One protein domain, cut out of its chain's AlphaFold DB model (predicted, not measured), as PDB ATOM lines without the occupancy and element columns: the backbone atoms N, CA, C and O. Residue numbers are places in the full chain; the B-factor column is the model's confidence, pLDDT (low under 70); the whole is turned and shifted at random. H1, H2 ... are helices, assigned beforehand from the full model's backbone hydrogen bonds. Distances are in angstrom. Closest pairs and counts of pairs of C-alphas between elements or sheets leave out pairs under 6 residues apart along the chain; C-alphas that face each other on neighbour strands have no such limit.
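This is residues 74 to 166 of the 279 residues of an uncharacterized protein of Puccinia triticina (isolate 1-1 / race 1 (BBBD)) (UniProt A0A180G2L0). Two helical corners pack on each other, H1 with H2 and H3 with H4, H1 meeting H3 and H2 meeting H4; residues 151 to 157 stick out beyond H4 before the tail folds back. The 93 printed residues, with four named helices and no named strand, are all helix in class and compact, with a radius of gyration of the C-alphas of 13.2 A and spans of 41 by 33 by 24 A.

H1, residues 76 to 92, and H2, residues 94 to 106, touch only at the corner, Ile 90 to Lys 96 closest at 5.2 A between C-alphas, about perpendicular at 78 degrees. With residues 83 to 87 alone, H1 touches H3, residues 122 to 134, about perpendicular at 82 degrees; the closest C-alphas, of Cys 87 and Ala 132, are 7.0 A apart. H4, residues 136 to 150, touches H2 with residues 138 to 142 alone, opposite ways at a steep tilt of 59 degrees; the C-alphas of Ala 104 and Val 138 are closest, 5.9 A. H3 and H4 are close but not clearly touching, H1 and H4 near each other, H2 and H3 apart. Every O i to N i+4 pair is within hydrogen-bond range in H1, H2, H3 and H4.

H1 begins at C-alpha 76 (-47.866, 41.968, -33.632) and is 24.0 A long, H2 18.5 A, H3 18.4 A; H4, 21.2 A, ends at C-alpha 150 (-64.299, 26.243, -17.737).

The C-alphas of Gln 121 and Gly 152 are farthest apart, 41.1 A. The printed part has no cut; the link from H2 to H3 is long. The model's pLDDT is under 70 at residues 74, 117 to 120 and 150 to 158.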
ATOM      1  N   LEU A  74     -54.902  44.902 -31.348       66.50
ATOM      2  CA  LEU A  74     -54.554  44.619 -32.730       66.50
ATOM      3  C   LEU A  74     -53.056  44.817 -32.963       66.50
ATOM      4  O   LEU A  74     -52.451  45.792 -32.517       66.50
ATOM      5  N   GLY A  75     -52.471  43.878 -33.706       78.81
ATOM      6  CA  GLY A  75     -51.095  43.940 -34.188       78.81
ATOM      7  C   GLY A  75     -50.115  43.011 -33.470       78.81
ATOM      8  O   GLY A  75     -50.389  42.438 -32.414       78.81
ATOM      9  N   ILE A  76     -48.920  42.901 -34.057       83.38
ATOM     10  CA  ILE A  76     -47.866  41.968 -33.632       83.38
ATOM     11  C   ILE A  76     -47.447  42.162 -32.170       83.38
ATOM     12  O   ILE A  76     -47.160  41.193 -31.472       83.38
ATOM     13  N   GLY A  77     -47.468  43.400 -31.666       83.75
ATOM     14  CA  GLY A  77     -47.141  43.696 -30.270       83.75
ATOM     15  C   GLY A  77     -48.104  43.034 -29.278       83.75
ATOM     16  O   GLY A  77     -47.669  42.520 -28.247       83.75
ATOM     17  N   PHE A  78     -49.400  42.989 -29.596       85.44
ATOM     18  CA  PHE A  78     -50.392  42.322 -28.756       85.44
ATOM     19  C   PHE A  78     -50.236  40.802 -28.810       85.44
ATOM     20  O   PHE A  78     -50.236  40.141 -27.771       85.44
ATOM     21  N   THR A  79     -49.994  40.250 -29.999       88.75
ATOM     22  CA  THR A  79     -49.707  38.823 -30.172       88.75
ATOM     23  C   THR A  79     -48.480  38.385 -29.370       88.75
ATOM     24  O   THR A  79     -48.518  37.352 -28.699       88.75
ATOM     25  N   LEU A  80     -47.411  39.190 -29.354       87.75
ATOM     26  CA  LEU A  80     -46.233  38.929 -28.521       87.75
ATOM     27  C   LEU A  80     -46.591  38.884 -27.033       87.75
ATOM     28  O   LEU A  80     -46.215  37.934 -26.351       87.75
ATOM     29  N   LYS A  81     -47.396  39.840 -26.546       87.44
ATOM     30  CA  LYS A  81     -47.876  39.842 -25.155       87.44
ATOM     31  C   LYS A  81     -48.682  38.585 -24.817       87.44
ATOM     32  O   LYS A  81     -48.479  38.018 -23.743       87.44
ATOM     33  N   LYS A  82     -49.565  38.127 -25.714       89.94
ATOM     34  CA  LYS A  82     -50.328  36.877 -25.521       89.94
ATOM     35  C   LYS A  82     -49.394  35.678 -25.364       89.94
ATOM     36  O   LYS A  82     -49.534  34.912 -24.411       89.94
ATOM     37  N   ILE A  83     -48.431  35.520 -26.274       89.62
ATOM     38  CA  ILE A  83     -47.485  34.396 -26.241       89.62
ATOM     39  C   ILE A  83     -46.625  34.435 -24.991       89.62
ATOM     40  O   ILE A  83     -46.511  33.416 -24.310       89.62
ATOM     41  N   ASP A  84     -46.051  35.590 -24.671       88.88
ATOM     42  CA  ASP A  84     -45.188  35.737 -23.504       88.88
ATOM     43  C   ASP A  84     -45.969  35.414 -22.223       88.88
ATOM     44  O   ASP A  84     -45.468  34.708 -21.344       88.88
ATOM     45  N   TYR A  85     -47.240  35.827 -22.154       89.31
ATOM     46  CA  TYR A  85     -48.139  35.459 -21.068       89.31
ATOM     47  C   TYR A  85     -48.364  33.943 -20.990       89.31
ATOM     48  O   TYR A  85     -48.138  33.355 -19.932       89.31
ATOM     49  N   ILE A  86     -48.770  33.291 -22.083       90.50
ATOM     50  CA  ILE A  86     -49.039  31.843 -22.111       90.50
ATOM     51  C   ILE A  86     -47.785  31.053 -21.728       90.50
ATOM     52  O   ILE A  86     -47.838  30.183 -20.856       90.50
ATOM     53  N   CYS A  87     -46.639  31.394 -22.321       90.75
ATOM     54  CA  CYS A  87     -45.362  30.742 -22.049       90.75
ATOM     55  C   CYS A  87     -44.967  30.875 -20.581       90.75
ATOM     56  O   CYS A  87     -44.570  29.891 -19.955       90.75
ATOM     57  N   ARG A  88     -45.141  32.070 -20.006       88.38
ATOM     58  CA  ARG A  88     -44.932  32.318 -18.578       88.38
ATOM     59  C   ARG A  88     -45.852  31.452 -17.727       88.38
ATOM     60  O   ARG A  88     -45.381  30.791 -16.815       88.38
ATOM     61  N   ARG A  89     -47.146  31.394 -18.036       89.62
ATOM     62  CA  ARG A  89     -48.120  30.616 -17.254       89.62
ATOM     63  C   ARG A  89     -47.835  29.112 -17.283       89.62
ATOM     64  O   ARG A  89     -47.946  28.465 -16.243       89.62
ATOM     65  N   ILE A  90     -47.415  28.572 -18.429       90.44
ATOM     66  CA  ILE A  90     -46.980  27.170 -18.543       90.44
ATOM     67  C   ILE A  90     -45.695  26.944 -17.742       90.44
ATOM     68  O   ILE A  90     -45.612  25.987 -16.979       90.44
ATOM     69  N   ALA A  91     -44.705  27.827 -17.887       89.25
ATOM     70  CA  ALA A  91     -43.411  27.676 -17.232       89.25
ATOM     71  C   ALA A  91     -43.473  27.881 -15.710       89.25
ATOM     72  O   ALA A  91     -42.698  27.259 -14.993       89.25
ATOM     73  N   SER A  92     -44.381  28.714 -15.203       88.00
ATOM     74  CA  SER A  92     -44.492  29.006 -13.769       88.00
ATOM     75  C   SER A  92     -45.244  27.938 -12.970       88.00
ATOM     76  O   SER A  92     -45.087  27.888 -11.755       88.00
ATOM     77  N   SER A  93     -46.068  27.098 -13.604       89.25
ATOM     78  CA  SER A  93     -46.865  26.085 -12.899       89.25
ATOM     79  C   SER A  93     -46.301  24.684 -13.108       89.25
ATOM     80  O   SER A  93     -46.256  24.185 -14.232       89.25
ATOM     81  N   SER A  94     -45.934  24.010 -12.013       89.38
ATOM     82  CA  SER A  94     -45.461  22.618 -12.041       89.38
ATOM     83  C   SER A  94     -46.496  21.672 -12.652       89.38
ATOM     84  O   SER A  94     -46.144  20.807 -13.454       89.38
ATOM     85  N   GLN A  95     -47.781  21.889 -12.353       89.38
ATOM     86  CA  GLN A  95     -48.883  21.140 -12.950       89.38
ATOM     87  C   GLN A  95     -48.915  21.326 -14.473       89.38
ATOM     88  O   GLN A  95     -48.960  20.344 -15.212       89.38
ATOM     89  N   LYS A  96     -48.819  22.567 -14.966       90.44
ATOM     90  CA  LYS A  96     -48.834  22.839 -16.413       90.44
ATOM     91  C   LYS A  96     -47.593  22.334 -17.130       90.44
ATOM     92  O   LYS A  96     -47.703  21.877 -18.263       90.44
ATOM     93  N   GLN A  97     -46.433  22.337 -16.482       92.25
ATOM     94  CA  GLN A  97     -45.244  21.682 -17.026       92.25
ATOM     95  C   GLN A  97     -45.400  20.155 -17.112       92.25
ATOM     96  O   GLN A  97     -44.895  19.542 -18.053       92.25
ATOM     97  N   ALA A  98     -46.084  19.523 -16.154       91.25
ATOM     98  CA  ALA A  98     -46.377  18.091 -16.209       91.25
ATOM     99  C   ALA A  98     -47.382  17.767 -17.326       91.25
ATOM    100  O   ALA A  98     -47.123  16.884 -18.142       91.25
ATOM    101  N   GLU A  99     -48.470  18.536 -17.427       92.69
ATOM    102  CA  GLU A  99     -49.437  18.432 -18.528       92.69
ATOM    103  C   GLU A  99     -48.758  18.649 -19.885       92.69
ATOM    104  O   GLU A  99     -48.974  17.869 -20.810       92.69
ATOM    105  N   TRP A 100     -47.870  19.644 -19.991       93.75
ATOM    106  CA  TRP A 100     -47.049  19.863 -21.180       93.75
ATOM    107  C   TRP A 100     -46.281  18.607 -21.572       93.75
ATOM    108  O   TRP A 100     -46.334  18.207 -22.727       93.75
ATOM    109  N   LYS A 101     -45.564  17.981 -20.630       93.44
ATOM    110  CA  LYS A 101     -44.770  16.774 -20.908       93.44
ATOM    111  C   LYS A 101     -45.649  15.623 -21.394       93.44
ATOM    112  O   LYS A 101     -45.282  14.958 -22.355       93.44
ATOM    113  N   LEU A 102     -46.814  15.420 -20.777       94.31
ATOM    114  CA  LEU A 102     -47.762  14.378 -21.186       94.31
ATOM    115  C   LEU A 102     -48.270  14.606 -22.615       94.31
ATOM    116  O   LEU A 102     -48.225  13.697 -23.445       94.31
ATOM    117  N   TRP A 103     -48.715  15.824 -22.921       94.69
ATOM    118  CA  TRP A 103     -49.230  16.164 -24.247       94.69
ATOM    119  C   TRP A 103     -48.138  16.233 -25.309       94.69
ATOM    120  O   TRP A 103     -48.378  15.819 -26.439       94.69
ATOM    121  N   ALA A 104     -46.937  16.690 -24.959       94.25
ATOM    122  CA  ALA A 104     -45.774  16.653 -25.835       94.25
ATOM    123  C   ALA A 104     -45.465  15.218 -26.269       94.25
ATOM    124  O   ALA A 104     -45.382  14.967 -27.469       94.25
ATOM    125  N   SER A 105     -45.404  14.269 -25.329       93.75
ATOM    126  CA  SER A 105     -45.211  12.851 -25.650       93.75
ATOM    127  C   SER A 105     -46.355  12.293 -26.499       93.75
ATOM    128  O   SER A 105     -46.108  11.626 -27.499       93.75
ATOM    129  N   LYS A 106     -47.613  12.607 -26.155       95.00
ATOM    130  CA  LYS A 106     -48.795  12.135 -26.899       95.00
ATOM    131  C   LYS A 106     -48.862  12.674 -28.333       95.00
ATOM    132  O   LYS A 106     -49.355  11.986 -29.218       95.00
ATOM    133  N   LEU A 107     -48.382  13.895 -28.562       92.94
ATOM    134  CA  LEU A 107     -48.357  14.554 -29.872       92.94
ATOM    135  C   LEU A 107     -47.035  14.343 -30.634       92.94
ATOM    136  O   LEU A 107     -46.869  14.923 -31.708       92.94
ATOM    137  N   GLY A 108     -46.100  13.548 -30.096       90.94
ATOM    138  CA  GLY A 108     -44.802  13.274 -30.722       90.94
ATOM    139  C   GLY A 108     -43.873  14.492 -30.808       90.94
ATOM    140  O   GLY A 108     -43.094  14.615 -31.748       90.94
ATOM    141  N   TYR A 109     -43.976  15.439 -29.873       92.31
ATOM    142  CA  TYR A 109     -43.095  16.604 -29.805       92.31
ATOM    143  C   TYR A 109     -41.831  16.290 -28.993       92.31
ATOM    144  O   TYR A 109     -41.878  16.183 -27.771       92.31
ATOM    145  N   GLU A 110     -40.686  16.217 -29.674       89.88
ATOM    146  CA  GLU A 110     -39.371  15.930 -29.068       89.88
ATOM    147  C   GLU A 110     -38.598  17.186 -28.623       89.88
ATOM    148  O   GLU A 110     -37.478  17.112 -28.117       89.88
ATOM    149  N   GLY A 111     -39.158  18.377 -28.836       87.38
ATOM    150  CA  GLY A 111     -38.473  19.617 -28.493       87.38
ATOM    151  C   GLY A 111     -38.455  19.901 -26.988       87.38
ATOM    152  O   GLY A 111     -39.254  19.389 -26.203       87.38
ATOM    153  N   ARG A 112     -37.559  20.804 -26.570       87.56
ATOM    154  CA  ARG A 112     -37.544  21.302 -25.186       87.56
ATOM    155  C   ARG A 112     -38.872  21.977 -24.833       87.56
ATOM    156  O   ARG A 112     -39.529  22.574 -25.690       87.56
ATOM    157  N   GLY A 113     -39.226  21.908 -23.549       88.19
ATOM    158  CA  GLY A 113     -40.392  22.590 -23.001       88.19
ATOM    159  C   GLY A 113     -40.319  24.110 -23.152       88.19
ATOM    160  O   GLY A 113     -39.242  24.692 -23.342       88.19
ATOM    161  N   VAL A 114     -41.491  24.738 -23.067       89.75
ATOM    162  CA  VAL A 114     -41.636  26.194 -23.111       89.75
ATOM    163  C   VAL A 114     -40.955  26.818 -21.898       89.75
ATOM    164  O   VAL A 114     -41.030  26.294 -20.788       89.75
ATOM    165  N   ILE A 115     -40.284  27.943 -22.122       88.19
ATOM    166  CA  ILE A 115     -39.665  28.754 -21.073       88.19
ATOM    167  C   ILE A 115     -40.416  30.076 -20.967       88.19
ATOM    168  O   ILE A 115     -40.878  30.607 -21.978       88.19
ATOM    169  N   GLY A 116     -40.523  30.622 -19.758       81.56
ATOM    170  CA  GLY A 116     -41.024  31.979 -19.577       81.56
ATOM    171  C   GLY A 116     -40.026  32.961 -20.180       81.56
ATOM    172  O   GLY A 116     -38.892  33.040 -19.719       81.56
ATOM    173  N   GLY A 117     -40.428  33.694 -21.216       67.94
ATOM    174  CA  GLY A 117     -39.598  34.704 -21.876       67.94
ATOM    175  C   GLY A 117     -39.463  36.008 -21.083       67.94
ATOM    176  O   GLY A 117     -39.464  37.071 -21.694       67.94
ATOM    177  N   TYR A 118     -39.406  35.957 -19.747       60.59
ATOM    178  CA  TYR A 118     -39.296  37.154 -18.909       60.59
ATOM    179  C   TYR A 118     -37.841  37.413 -18.509       60.59
ATOM    180  O   TYR A 118     -37.177  36.533 -17.965       60.59
ATOM    181  N   GLY A 119     -37.357  38.626 -18.774       54.69
ATOM    182  CA  GLY A 119     -36.009  39.077 -18.436       54.69
ATOM    183  C   GLY A 119     -35.441  40.016 -19.498       54.69
ATOM    184  O   GLY A 119     -35.775  39.916 -20.673       54.69
ATOM    185  N   ILE A 120     -34.563  40.928 -19.078       50.91
ATOM    186  CA  ILE A 120     -34.035  42.087 -19.831       50.91
ATOM    187  C   ILE A 120     -33.333  41.711 -21.163       50.91
ATOM    188  O   ILE A 120     -33.050  42.572 -21.994       50.91
ATOM    189  N   GLN A 121     -33.051  40.425 -21.398       72.69
ATOM    190  CA  GLN A 121     -32.292  39.942 -22.550       72.69
ATOM    191  C   GLN A 121     -33.199  39.425 -23.676       72.69
ATOM    192  O   GLN A 121     -33.857  38.390 -23.558       72.69
ATOM    193  N   TRP A 122     -33.145  40.094 -24.829       81.44
ATOM    194  CA  TRP A 122     -33.909  39.743 -26.032       81.44
ATOM    195  C   TRP A 122     -33.649  38.309 -26.542       81.44
ATOM    196  O   TRP A 122     -34.551  37.696 -27.113       81.44
ATOM    197  N   ASN A 123     -32.457  37.752 -26.289       82.44
ATOM    198  CA  ASN A 123     -32.088  36.375 -26.644       82.44
ATOM    199  C   ASN A 123     -32.975  35.327 -25.954       82.44
ATOM    200  O   ASN A 123     -33.344  34.325 -26.569       82.44
ATOM    201  N   ILE A 124     -33.355  35.567 -24.694       84.12
ATOM    202  CA  ILE A 124     -34.230  34.666 -23.930       84.12
ATOM    203  C   ILE A 124     -35.653  34.738 -24.485       84.12
ATOM    204  O   ILE A 124     -36.286  33.706 -24.701       84.12
ATOM    205  N   ALA A 125     -36.140  35.947 -24.781       86.06
ATOM    206  CA  ALA A 125     -37.445  36.142 -25.408       86.06
ATOM    207  C   ALA A 125     -37.507  35.495 -26.806       86.06
ATOM    208  O   ALA A 125     -38.495  34.848 -27.150       86.06
ATOM    209  N   TYR A 126     -36.434  35.604 -27.597       88.62
ATOM    210  CA  TYR A 126     -36.298  34.910 -28.878       88.62
ATOM    211  C   TYR A 126     -36.392  33.383 -28.718       88.62
ATOM    212  O   TYR A 126     -37.205  32.751 -29.396       88.62
ATOM    213  N   ASP A 127     -35.615  32.783 -27.809       89.00
ATOM    214  CA  ASP A 127     -35.642  31.329 -27.580       89.00
ATOM    215  C   ASP A 127     -37.002  30.863 -27.031       89.00
ATOM    216  O   ASP A 127     -37.533  29.842 -27.468       89.00
ATOM    217  N   SER A 128     -37.622  31.644 -26.143       91.06
ATOM    218  CA  SER A 128     -38.975  31.385 -25.638       91.06
ATOM    219  C   SER A 128     -39.992  31.293 -26.777       91.06
ATOM    220  O   SER A 128     -40.663  30.267 -26.921       91.06
ATOM    221  N   ARG A 129     -40.039  32.302 -27.658       90.44
ATOM    222  CA  ARG A 129     -40.953  32.322 -28.813       90.44
ATOM    223  C   ARG A 129     -40.660  31.213 -29.816       90.44
ATOM    224  O   ARG A 129     -41.589  30.623 -30.360       90.44
ATOM    225  N   GLN A 130     -39.388  30.895 -30.045       91.75
ATOM    226  CA  GLN A 130     -38.988  29.781 -30.906       91.75
ATOM    227  C   GLN A 130     -39.483  28.437 -30.368       91.75
ATOM    228  O   GLN A 130     -40.053  27.635 -31.114       91.75
ATOM    229  N   ARG A 131     -39.317  28.183 -29.066       92.81
ATOM    230  CA  ARG A 131     -39.838  26.969 -28.418       92.81
ATOM    231  C   ARG A 131     -41.362  26.932 -28.438       92.81
ATOM    232  O   ARG A 131     -41.926  25.880 -28.724       92.81
ATOM    233  N   ALA A 132     -42.017  28.069 -28.212       92.69
ATOM    234  CA  ALA A 132     -43.469  28.182 -28.290       92.69
ATOM    235  C   ALA A 132     -43.996  27.850 -29.693       92.69
ATOM    236  O   ALA A 132     -44.897  27.029 -29.826       92.69
ATOM    237  N   TYR A 133     -43.385  28.402 -30.746       93.56
ATOM    238  CA  TYR A 133     -43.778  28.126 -32.131       93.56
ATOM    239  C   TYR A 133     -43.587  26.650 -32.515       93.56
ATOM    240  O   TYR A 133     -44.449  26.049 -33.168       93.56
ATOM    241  N   LYS A 134     -42.477  26.034 -32.090       93.00
ATOM    242  CA  LYS A 134     -42.224  24.598 -32.296       93.00
ATOM    243  C   LYS A 134     -43.239  23.731 -31.544       93.00
ATOM    244  O   LYS A 134     -43.765  22.778 -32.110       93.00
ATOM    245  N   GLY A 135     -43.558  24.102 -30.308       93.06
ATOM    246  CA  GLY A 135     -44.538  23.436 -29.453       93.06
ATOM    247  C   GLY A 135     -45.986  23.907 -29.633       93.06
ATOM    248  O   GLY A 135     -46.830  23.572 -28.805       93.06
ATOM    249  N   ARG A 136     -46.313  24.661 -30.692       94.25
ATOM    250  CA  ARG A 136     -47.625  25.327 -30.842       94.25
ATOM    251  C   ARG A 136     -48.822  24.377 -30.799       94.25
ATOM    252  O   ARG A 136     -49.875  24.751 -30.301       94.25
ATOM    253  N   LYS A 137     -48.657  23.134 -31.269       93.75
ATOM    254  CA  LYS A 137     -49.700  22.095 -31.200       93.75
ATOM    255  C   LYS A 137     -50.003  21.689 -29.754       93.75
ATOM    256  O   LYS A 137     -51.163  21.530 -29.398       93.75
ATOM    257  N   VAL A 138     -48.964  21.571 -28.929       94.25
ATOM    258  CA  VAL A 138     -49.088  21.263 -27.497       94.25
ATOM    259  C   VAL A 138     -49.720  22.446 -26.763       94.25
ATOM    260  O   VAL A 138     -50.630  22.244 -25.968       94.25
ATOM    261  N   ILE A 139     -49.301  23.684 -27.074       93.19
ATOM    262  CA  ILE A 139     -49.919  24.902 -26.517       93.19
ATOM    263  C   ILE A 139     -51.410  24.940 -26.844       93.19
ATOM    264  O   ILE A 139     -52.211  25.123 -25.935       93.19
ATOM    265  N   LYS A 140     -51.779  24.726 -28.112       93.31
ATOM    266  CA  LYS A 140     -53.179  24.718 -28.544       93.31
ATOM    267  C   LYS A 140     -54.005  23.714 -27.735       93.31
ATOM    268  O   LYS A 140     -54.998  24.101 -27.139       93.31
ATOM    269  N   GLN A 141     -53.521  22.479 -27.601       93.19
ATOM    270  CA  GLN A 141     -54.203  21.459 -26.802       93.19
ATOM    271  C   GLN A 141     -54.369  21.863 -25.327       93.19
ATOM    272  O   GLN A 141     -55.393  21.572 -24.717       93.19
ATOM    273  N   LEU A 142     -53.369  22.519 -24.730       91.25
ATOM    274  CA  LEU A 142     -53.458  22.987 -23.343       91.25
ATOM    275  C   LEU A 142     -54.477  24.119 -23.163       91.25
ATOM    276  O   LEU A 142     -55.104  24.187 -22.106       91.25
ATOM    277  N   LEU A 143     -54.624  24.995 -24.160       89.62
ATOM    278  CA  LEU A 143     -55.640  26.048 -24.167       89.62
ATOM    279  C   LEU A 143     -57.041  25.444 -24.320       89.62
ATOM    280  O   LEU A 143     -57.915  25.759 -23.513       89.62
ATOM    281  N   ASP A 144     -57.214  24.513 -25.261       88.69
ATOM    282  CA  ASP A 144     -58.489  23.832 -25.522       88.69
ATOM    283  C   ASP A 144     -58.982  23.064 -24.275       88.69
ATOM    284  O   ASP A 144     -60.127  23.223 -23.853       88.69
ATOM    285  N   ASN A 145     -58.097  22.320 -23.597       87.44
ATOM    286  CA  ASN A 145     -58.438  21.587 -22.366       87.44
ATOM    287  C   ASN A 145     -58.897  22.512 -21.219       87.44
ATOM    288  O   ASN A 145     -59.769  22.157 -20.424       87.44
ATOM    289  N   GLU A 146     -58.269  23.684 -21.081       82.44
ATOM    290  CA  GLU A 146     -58.661  24.673 -20.070       82.44
ATOM    291  C   GLU A 146     -59.996  25.325 -20.421       82.44
ATOM    292  O   GLU A 146     -60.829  25.511 -19.534       82.44
ATOM    293  N   PHE A 147     -60.213  25.631 -21.703       77.31
ATOM    294  CA  PHE A 147     -61.483  26.158 -22.183       77.31
ATOM    295  C   PHE A 147     -62.625  25.186 -21.867       77.31
ATOM    296  O   PHE A 147     -63.585  25.582 -21.206       77.31
ATOM    297  N   GLU A 148     -62.478  23.904 -22.214       77.50
ATOM    298  CA  GLU A 148     -63.447  22.845 -21.897       77.50
ATOM    299  C   GLU A 148     -63.705  22.714 -20.389       77.50
ATOM    300  O   GLU A 148     -64.853  22.621 -19.955       77.50
ATOM    301  N   SER A 149     -62.658  22.778 -19.558       70.81
ATOM    302  CA  SER A 149     -62.789  22.701 -18.095       70.81
ATOM    303  C   SER A 149     -63.524  23.902 -17.471       70.81
ATOM    304  O   SER A 149     -63.955  23.813 -16.308       70.81
ATOM    305  N   CYS A 150     -63.625  25.024 -18.184       60.25
ATOM    306  CA  CYS A 150     -64.299  26.243 -17.737       60.25
ATOM    307  C   CYS A 150     -65.756  26.349 -18.217       60.25
ATOM    308  O   CYS A 150     -66.510  27.155 -17.664       60.25
ATOM    309  N   ILE A 151     -66.188  25.524 -19.177       64.75
ATOM    310  CA  ILE A 151     -67.586  25.478 -19.626       64.75
ATOM    311  C   ILE A 151     -68.486  25.088 -18.438       64.75
ATOM    312  O   ILE A 151     -68.313  24.043 -17.813       64.75
ATOM    313  N   GLY A 152     -69.449  25.954 -18.101       61.06
ATOM    314  CA  GLY A 152     -70.474  25.689 -17.080       61.06
ATOM    315  C   GLY A 152     -70.109  26.026 -15.625       61.06
ATOM    316  O   GLY A 152     -70.911  25.749 -14.737       61.06
ATOM    317  N   LYS A 153     -68.947  26.640 -15.346       62.66
ATOM    318  CA  LYS A 153     -68.579  27.101 -13.989       62.66
ATOM    319  C   LYS A 153     -68.549  28.632 -13.916       62.66
ATOM    320  O   LYS A 153     -67.666  29.238 -14.523       62.66
ATOM    321  N   PRO A 154     -69.445  29.286 -13.154       51.84
ATOM    322  CA  PRO A 154     -69.348  30.722 -12.946       51.84
ATOM    323  C   PRO A 154     -68.147  31.011 -12.030       51.84
ATOM    324  O   PRO A 154     -68.037  30.455 -10.941       51.84
ATOM    325  N   ALA A 155     -67.245  31.883 -12.484       51.31
ATOM    326  CA  ALA A 155     -66.174  32.513 -11.699       51.31
ATOM    327  C   ALA A 155     -64.852  31.751 -11.438       51.31
ATOM    328  O   ALA A 155     -64.059  32.206 -10.609       51.31
ATOM    329  N   LYS A 156     -64.497  30.682 -12.170       57.66
ATOM    330  CA  LYS A 156     -63.083  30.246 -12.172       57.66
ATOM    331  C   LYS A 156     -62.297  31.157 -13.122       57.66
ATOM    332  O   LYS A 156     -62.477  31.087 -14.330       57.66
ATOM    333  N   LYS A 157     -61.462  32.054 -12.582       60.75
ATOM    334  CA  LYS A 157     -60.579  32.939 -13.368       60.75
ATOM    335  C   LYS A 157     -59.787  32.088 -14.374       60.75
ATOM    336  O   LYS A 157     -58.958  31.283 -13.954       60.75
ATOM    337  N   ASN A 158     -60.061  32.244 -15.673       68.88
ATOM    338  CA  ASN A 158     -59.428  31.449 -16.732       68.88
ATOM    339  C   ASN A 158     -57.902  31.546 -16.617       68.88
ATOM    340  O   ASN A 158     -57.347  32.649 -16.649       68.88
ATOM    341  N   PHE A 159     -57.211  30.408 -16.484       75.94
ATOM    342  CA  PHE A 159     -55.771  30.370 -16.187       75.94
ATOM    343  C   PHE A 159     -54.919  31.079 -17.255       75.94
ATOM    344  O   PHE A 159     -53.862  31.633 -16.930       75.94
ATOM    345  N   PHE A 160     -55.414  31.087 -18.499       79.44
ATOM    346  CA  PHE A 160     -54.827  31.740 -19.670       79.44
ATOM    347  C   PHE A 160     -55.583  32.998 -20.134       79.44
ATOM    348  O   PHE A 160     -55.359  33.455 -21.248       79.44
ATOM    349  N   ARG A 161     -56.481  33.566 -19.313       79.25
ATOM    350  CA  ARG A 161     -57.268  34.774 -19.648       79.25
ATOM    351  C   ARG A 161     -58.089  34.659 -20.952       79.25
ATOM    352  O   ARG A 161     -58.336  35.665 -21.605       79.25
ATOM    353  N   SER A 162     -58.500  33.446 -21.327       75.88
ATOM    354  CA  SER A 162     -59.178  33.160 -22.607       75.88
ATOM    355  C   SER A 162     -58.383  33.589 -23.847       75.88
ATOM    356  O   SER A 162     -58.971  33.963 -24.859       75.88
ATOM    357  N   TYR A 163     -57.050  33.611 -23.772       83.12
ATOM    358  CA  TYR A 163     -56.251  33.930 -24.944       83.12
ATOM    359  C   TYR A 163     -56.260  32.784 -25.945       83.12
ATOM    360  O   TYR A 163     -55.742  31.710 -25.652       83.12
ATOM    361  N   ASP A 164     -56.716  33.104 -27.151       82.88
ATOM    362  CA  ASP A 164     -56.546  32.273 -28.331       82.88
ATOM    363  C   ASP A 164     -55.553  32.909 -29.302       82.88
ATOM    364  O   ASP A 164     -55.422  34.141 -29.406       82.88
ATOM    365  N   LEU A 165     -54.826  32.032 -29.994       86.25
ATOM    366  CA  LEU A 165     -53.840  32.384 -31.007       86.25
ATOM    367  C   LEU A 165     -54.261  31.801 -32.349       86.25
ATOM    368  O   LEU A 165     -54.353  30.581 -32.519       86.25
ATOM    369  N   THR A 166     -54.482  32.687 -33.309       87.50
ATOM    370  CA  THR A 166     -54.809  32.333 -34.690       87.50
ATOM    371  C   THR A 166     -53.578  31.821 -35.441       87.50
ATOM    372  O   THR A 166     -52.432  32.065 -35.056       87.50
TER     373      THR A 166